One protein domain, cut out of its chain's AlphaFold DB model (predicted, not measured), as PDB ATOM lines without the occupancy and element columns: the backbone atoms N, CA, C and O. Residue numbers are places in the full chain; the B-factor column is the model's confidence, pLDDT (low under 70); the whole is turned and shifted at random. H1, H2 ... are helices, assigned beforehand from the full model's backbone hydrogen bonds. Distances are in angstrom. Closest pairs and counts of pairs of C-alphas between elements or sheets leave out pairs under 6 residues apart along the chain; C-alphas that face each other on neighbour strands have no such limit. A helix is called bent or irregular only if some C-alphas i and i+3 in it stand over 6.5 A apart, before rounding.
ATOM      1  N   SER A   2     -30.834  -7.101 -49.332       82.25
ATOM      2  CA  SER A   2     -31.361  -6.357 -48.183       82.25
ATOM      3  C   SER A   2     -31.027  -7.103 -46.892       82.25
ATOM      4  O   SER A   2     -31.172  -8.324 -46.845       82.25
ATOM      5  N   TYR A   3     -30.597  -6.380 -45.858       85.75
ATOM      6  CA  TYR A   3     -30.479  -6.930 -44.508       85.75
ATOM      7  C   TYR A   3     -31.857  -7.394 -44.002       85.75
ATOM      8  O   TYR A   3     -32.869  -6.756 -44.297       85.75
ATOM      9  N   ILE A   4     -31.893  -8.508 -43.267       87.88
ATOM     10  CA  ILE A   4     -33.106  -9.049 -42.641       87.88
ATOM     11  C   ILE A   4     -32.871  -9.076 -41.133       87.88
ATOM     12  O   ILE A   4     -31.979  -9.774 -40.657       87.88
ATOM     13  N   GLU A   5     -33.678  -8.329 -40.380       87.75
ATOM     14  CA  GLU A   5     -33.601  -8.297 -38.921       87.75
ATOM     15  C   GLU A   5     -34.182  -9.590 -38.329       87.75
ATOM     16  O   GLU A   5     -35.374  -9.873 -38.450       87.75
ATOM     17  N   LEU A   6     -33.325 -10.389 -37.690       87.50
ATOM     18  CA  LEU A   6     -33.688 -11.708 -37.153       87.50
ATOM     19  C   LEU A   6     -34.238 -11.666 -35.720       87.50
ATOM     20  O   LEU A   6     -34.518 -12.718 -35.152       87.50
ATOM     21  N   ASN A   7     -34.391 -10.478 -35.123       87.19
ATOM     22  CA  ASN A   7     -34.797 -10.308 -33.723       87.19
ATOM     23  C   ASN A   7     -33.968 -11.184 -32.761       87.19
ATOM     24  O   ASN A   7     -34.529 -11.924 -31.944       87.19
ATOM     25  N   ARG A   8     -32.632 -11.115 -32.890       89.81
ATOM     26  CA  ARG A   8     -31.681 -11.909 -32.101       89.81
ATOM     27  C   ARG A   8     -32.010 -11.859 -30.612       89.81
ATOM     28  O   ARG A   8     -32.369 -10.819 -30.058       89.81
ATOM     29  N   LYS A   9     -31.842 -13.014 -29.976       91.12
ATOM     30  CA  LYS A   9     -31.972 -13.196 -28.537       91.12
ATOM     31  C   LYS A   9     -30.617 -13.499 -27.919       91.12
ATOM     32  O   LYS A   9     -29.798 -14.180 -28.532       91.12
ATOM     33  N   PHE A  10     -30.406 -13.000 -26.708       88.88
ATOM     34  CA  PHE A  10     -29.177 -13.201 -25.950       88.88
ATOM     35  C   PHE A  10     -29.491 -13.830 -24.598       88.88
ATOM     36  O   PHE A  10     -30.466 -13.466 -23.944       88.88
ATOM     37  N   SER A  11     -28.638 -14.745 -24.157       85.56
ATOM     38  CA  SER A  11     -28.645 -15.268 -22.795       85.56
ATOM     39  C   SER A  11     -27.426 -14.743 -22.052       85.56
ATOM     40  O   SER A  11     -26.308 -14.798 -22.569       85.56
ATOM     41  N   GLN A  12     -27.623 -14.258 -20.830       83.31
ATOM     42  CA  GLN A  12     -26.505 -13.864 -19.983       83.31
ATOM     43  C   GLN A  12     -25.764 -15.109 -19.482       83.31
ATOM     44  O   GLN A  12     -26.368 -16.012 -18.904       83.31
ATOM     45  N   LEU A  13     -24.441 -15.132 -19.645       75.56
ATOM     46  CA  LEU A  13     -23.602 -16.157 -19.030       75.56
ATOM     47  C   LEU A  13     -23.525 -15.891 -17.521       75.56
ATOM     48  O   LEU A  13     -23.020 -14.853 -17.088       75.56
ATOM     49  N   SER A  14     -24.056 -16.809 -16.712       64.50
ATOM     50  CA  SER A  14     -23.926 -16.736 -15.255       64.50
ATOM     51  C   SER A  14     -22.596 -17.358 -14.823       64.50
ATOM     52  O   SER A  14     -22.269 -18.484 -15.181       64.50
ATOM     53  N   SER A  15     -21.810 -16.624 -14.039       54.00
ATOM     54  CA  SER A  15     -20.467 -17.017 -13.587       54.00
ATOM     55  C   SER A  15     -20.457 -18.097 -12.491       54.00
ATOM     56  O   SER A  15     -19.458 -18.262 -11.798       54.00
ATOM     57  N   ASN A  16     -21.552 -18.839 -12.295       48.25
ATOM     58  CA  ASN A  16     -21.710 -19.779 -11.178       48.25
ATOM     59  C   ASN A  16     -21.084 -21.160 -11.427       48.25
ATOM     60  O   ASN A  16     -21.470 -22.144 -10.801       48.25
ATOM     61  N   SER A  17     -20.114 -21.281 -12.328       44.44
ATOM     62  CA  SER A  17     -19.433 -22.550 -12.571       44.44
ATOM     63  C   SER A  17     -17.934 -22.316 -12.685       44.44
ATOM     64  O   SER A  17     -17.459 -21.724 -13.646       44.44
ATOM     65  N   ASN A  18     -17.187 -22.816 -11.694       44.47
ATOM     66  CA  ASN A  18     -15.725 -22.988 -11.698       44.47
ATOM     67  C   ASN A  18     -15.263 -24.026 -12.748       44.47
ATOM     68  O   ASN A  18     -14.316 -24.781 -12.533       44.47
ATOM     69  N   SER A  19     -15.955 -24.098 -13.878       45.84
ATOM     70  CA  SER A  19     -15.771 -25.079 -14.934       45.84
ATOM     71  C   SER A  19     -15.277 -24.324 -16.155       45.84
ATOM     72  O   SER A  19     -15.808 -23.263 -16.476       45.84
ATOM     73  N   GLN A  20     -14.257 -24.853 -16.825       44.53
ATOM     74  CA  GLN A  20     -13.863 -24.385 -18.151       44.53
ATOM     75  C   GLN A  20     -15.125 -24.305 -19.014       44.53
ATOM     76  O   GLN A  20     -15.751 -25.335 -19.241       44.53
ATOM     77  N   VAL A  21     -15.529 -23.091 -19.403       51.34
ATOM     78  CA  VAL A  21     -16.743 -22.856 -20.189       51.34
ATOM     79  C   VAL A  21     -16.571 -23.606 -21.503       51.34
ATOM     80  O   VAL A  21     -15.740 -23.244 -22.335       51.34
ATOM     81  N   THR A  22     -17.290 -24.712 -21.643       52.47
ATOM     82  CA  THR A  22     -17.280 -25.528 -22.852       52.47
ATOM     83  C   THR A  22     -18.310 -24.989 -23.827       52.47
ATOM     84  O   THR A  22     -19.284 -24.351 -23.434       52.47
ATOM     85  N   ASN A  23     -18.152 -25.305 -25.111       51.81
ATOM     86  CA  ASN A  23     -19.182 -25.022 -26.103       51.81
ATOM     87  C   ASN A  23     -20.565 -25.582 -25.667       51.81
ATOM     88  O   ASN A  23     -21.595 -24.943 -25.793       51.81
ATOM     89  N   SER A  24     -20.635 -26.726 -24.995       50.84
ATOM     90  CA  SER A  24     -21.910 -27.225 -24.449       50.84
ATOM     91  C   SER A  24     -22.615 -26.282 -23.454       50.84
ATOM     92  O   SER A  24     -23.842 -26.332 -23.349       50.84
ATOM     93  N   ASP A  25     -21.889 -25.401 -22.759       52.44
ATOM     94  CA  ASP A  25     -22.457 -24.517 -21.736       52.44
ATOM     95  C   ASP A  25     -23.249 -23.339 -22.330       52.44
ATOM     96  O   ASP A  25     -24.193 -22.867 -21.692       52.44
ATOM     97  N   TYR A  26     -22.958 -22.906 -23.571       54.09
ATOM     98  CA  TYR A  26     -23.713 -21.817 -24.214       54.09
ATOM     99  C   TYR A  26     -25.178 -22.182 -24.479       54.09
ATOM    100  O   TYR A  26     -26.042 -21.308 -24.498       54.09
ATOM    101  N   SER A  27     -25.474 -23.474 -24.663       51.91
ATOM    102  CA  SER A  27     -26.830 -23.951 -24.948       51.91
ATOM    103  C   SER A  27     -27.664 -24.130 -23.679       51.91
ATOM    104  O   SER A  27     -28.888 -24.073 -23.754       51.91
ATOM    105  N   LEU A  28     -27.027 -24.363 -22.527       49.25
ATOM    106  CA  LEU A  28     -27.703 -24.690 -21.266       49.25
ATOM    107  C   LEU A  28     -28.051 -23.446 -20.431       49.25
ATOM    108  O   LEU A  28     -28.928 -23.506 -19.571       49.25
ATOM    109  N   SER A  29     -27.426 -22.294 -20.701       52.47
ATOM    110  CA  SER A  29     -27.761 -21.022 -20.039       52.47
ATOM    111  C   SER A  29     -29.057 -20.374 -20.541       52.47
ATOM    112  O   SER A  29     -29.538 -19.422 -19.926       52.47
ATOM    113  N   MET A  30     -29.625 -20.865 -21.647       52.38
ATOM    114  CA  MET A  30     -30.772 -20.245 -22.319       52.38
ATOM    115  C   MET A  30     -32.098 -20.407 -21.549       52.38
ATOM    116  O   MET A  30     -32.996 -19.583 -21.704       52.38
ATOM    117  N   ASP A  31     -32.197 -21.415 -20.673       51.16
ATOM    118  CA  ASP A  31     -33.452 -21.802 -20.010       51.16
ATOM    119  C   ASP A  31     -33.735 -21.079 -18.676       51.16
ATOM    120  O   ASP A  31     -34.850 -21.158 -18.165       51.16
ATOM    121  N   SER A  32     -32.760 -20.374 -18.082       49.28
ATOM    122  CA  SER A  32     -32.893 -19.836 -16.707       49.28
ATOM    123  C   SER A  32     -32.742 -18.317 -16.563       49.28
ATOM    124  O   SER A  32     -33.292 -17.740 -15.624       49.28
ATOM    125  N   ALA A  33     -32.065 -17.645 -17.495       53.59
ATOM    126  CA  ALA A  33     -31.959 -16.190 -17.547       53.59
ATOM    127  C   ALA A  33     -32.686 -15.714 -18.805       53.59
ATOM    128  O   ALA A  33     -32.258 -16.033 -19.908       53.59
ATOM    129  N   GLY A  34     -33.816 -15.018 -18.638       60.16
ATOM    130  CA  GLY A  34     -34.690 -14.614 -19.743       60.16
ATOM    131  C   GLY A  34     -33.943 -14.059 -20.963       60.16
ATOM    132  O   GLY A  34     -32.918 -13.392 -20.832       60.16
ATOM    133  N   LEU A  35     -34.474 -14.347 -22.152       79.06
ATOM    134  CA  LEU A  35     -33.886 -13.949 -23.428       79.06
ATOM    135  C   LEU A  35     -33.885 -12.420 -23.583       79.06
ATOM    136  O   LEU A  35     -34.936 -11.820 -23.810       79.06
ATOM    137  N   LEU A  36     -32.704 -11.811 -23.493       89.88
ATOM    138  CA  LEU A  36     -32.475 -10.386 -23.734       89.88
ATOM    139  C   LEU A  36     -32.579 -10.069 -25.234       89.88
ATOM    140  O   LEU A  36     -32.334 -10.936 -26.080       89.88
ATOM    141  N   THR A  37     -32.899  -8.822 -25.569       92.75
ATOM    142  CA  THR A  37     -32.862  -8.281 -26.939       92.75
ATOM    143  C   THR A  37     -31.727  -7.279 -27.133       92.75
ATOM    144  O   THR A  37     -31.009  -6.937 -26.194       92.75
ATOM    145  N   TRP A  38     -31.561  -6.786 -28.362       94.56
ATOM    146  CA  TRP A  38     -30.644  -5.685 -28.647       94.56
ATOM    147  C   TRP A  38     -30.972  -4.438 -27.821       94.56
ATOM    148  O   TRP A  38     -30.074  -3.850 -27.229       94.56
ATOM    149  N   GLU A  39     -32.250  -4.082 -27.708       93.88
ATOM    150  CA  GLU A  39     -32.713  -2.961 -26.886       93.88
ATOM    151  C   GLU A  39     -32.303  -3.142 -25.419       93.88
ATOM    152  O   GLU A  39     -31.746  -2.226 -24.815       93.88
ATOM    153  N   ASP A  40     -32.471  -4.352 -24.870       93.38
ATOM    154  CA  ASP A  40     -32.019  -4.651 -23.509       93.38
ATOM    155  C   ASP A  40     -30.505  -4.464 -23.350       93.38
ATOM    156  O   ASP A  40     -30.059  -3.921 -22.335       93.38
ATOM    157  N   LEU A  41     -29.705  -4.906 -24.330       93.56
ATOM    158  CA  LEU A  41     -28.251  -4.742 -24.295       93.56
ATOM    159  C   LEU A  41     -27.845  -3.264 -24.311       93.56
ATOM    160  O   LEU A  41     -27.005  -2.858 -23.510       93.56
ATOM    161  N   LEU A  42     -28.465  -2.469 -25.186       94.12
ATOM    162  CA  LEU A  42     -28.143  -1.053 -25.388       94.12
ATOM    163  C   LEU A  42     -28.559  -0.162 -24.212       94.12
ATOM    164  O   LEU A  42     -27.934   0.878 -23.991       94.12
ATOM    165  N   GLU A  43     -29.606  -0.544 -23.477       92.50
ATOM    166  CA  GLU A  43     -30.131   0.233 -22.351       92.50
ATOM    167  C   GLU A  43     -29.540  -0.182 -21.001       92.50
ATOM    168  O   GLU A  43     -29.251   0.680 -20.165       92.50
ATOM    169  N   LYS A  44     -29.382  -1.491 -20.760       90.88
ATOM    170  CA  LYS A  44     -29.070  -2.022 -19.422       90.88
ATOM    171  C   LYS A  44     -27.577  -2.194 -19.168       90.88
ATOM    172  O   LYS A  44     -27.165  -2.190 -18.007       90.88
ATOM    173  N   TYR A  45     -26.768  -2.360 -20.212       89.62
ATOM    174  CA  TYR A  45     -25.352  -2.686 -20.073       89.62
ATOM    175  C   TYR A  45     -24.473  -1.570 -20.632       89.62
ATOM    176  O   TYR A  45     -24.561  -1.206 -21.796       89.62
ATOM    177  N   ASN A  46     -23.545  -1.072 -19.809       90.38
ATOM    178  CA  ASN A  46     -22.537  -0.113 -20.274       90.38
ATOM    179  C   ASN A  46     -21.479  -0.782 -21.165       90.38
ATOM    180  O   ASN A  46     -20.878  -0.127 -22.010       90.38
ATOM    181  N   ARG A  47     -21.198  -2.068 -20.916       90.06
ATOM    182  CA  ARG A  47     -20.240  -2.902 -21.655       90.06
ATOM    183  C   ARG A  47     -20.692  -4.354 -21.577       90.06
ATOM    184  O   ARG A  47     -21.047  -4.824 -20.497       90.06
ATOM    185  N   CYS A  48     -20.638  -5.065 -22.692       88.44
ATOM    186  CA  CYS A  48     -20.845  -6.507 -22.743       88.44
ATOM    187  C   CYS A  48     -20.000  -7.112 -23.869       88.44
ATOM    188  O   CYS A  48     -19.516  -6.394 -24.741       88.44
ATOM    189  N   VAL A  49     -19.811  -8.429 -23.825       87.81
ATOM    190  CA  VAL A  49     -19.173  -9.200 -24.896       87.81
ATOM    191  C   VAL A  49     -20.221 -10.157 -25.446       87.81
ATOM    192  O   VAL A  49     -20.816 -10.923 -24.687       87.81
ATOM    193  N   VAL A  50     -20.456 -10.101 -26.756       88.31
ATOM    194  CA  VAL A  50     -21.385 -11.004 -27.442       88.31
ATOM    195  C   VAL A  50     -20.592 -12.155 -28.043       88.31
ATOM    196  O   VAL A  50     -19.842 -11.975 -29.000       88.31
ATOM    197  N   LEU A  51     -20.792 -13.351 -27.499       85.44
ATOM    198  CA  LEU A  51     -20.203 -14.582 -28.013       85.44
ATOM    199  C   LEU A  51     -21.215 -15.303 -28.907       85.44
ATOM    200  O   LEU A  51     -22.392 -15.416 -28.569       85.44
ATOM    201  N   ALA A  52     -20.755 -15.784 -30.058       83.75
ATOM    202  CA  ALA A  52     -21.518 -16.659 -30.942       83.75
ATOM    203  C   ALA A  52     -20.558 -17.394 -31.877       83.75
ATOM    204  O   ALA A  52     -19.464 -16.887 -32.144       83.75
TER     205      ALA A  52
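Overview. This is residues 2 to 52 of the 134 residues of an uncharacterized protein of Acinetobacter baumannii NIPH 601 (UniProt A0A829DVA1). This model has little regular structure: a long drawn-out stretch, residues 2 to 22, runs along the longest axis and folds back near residue 18, with two short helices, H1 and H2, on either side of its residues 8 to 11. After H2 the last residues turn back toward the middle. The printed part has 51 residues, 16 of them in named helices, H1 then H2, with no named strand; the class is all helix. It is loose, with a radius of gyration of the C-alphas of 12.6 A, and spans 41 by 24 by 18 A.

Arrangement. H1, residues 23 to 31, and H2, residues 38 to 44, are apart. In H2 every O i to N i+4 pair is within hydrogen-bond range; in H1 1 of 5 is, beside 2 of 6 O i to N i+3 pairs.

Along the chain. H1 begins at C-alpha 23 (-19.182, -25.022, -26.103) and measures 15.8 A; it is only just irregular, with C-alphas 28 and 31 6.6 A apart. H2 measures 10.0 A and ends at C-alpha 44 (-29.070, -2.022, -19.422).

Size, cuts and confidence. The two C-alphas farthest apart, Ser 2 and Asn 18, are 43.0 A apart. The printed part has no cut. The link from H1 to H2 is short. Residues 42 to 47, of which 42 to 44 belong to H2, stand free. Residues 14 to 34 have pLDDT under 70.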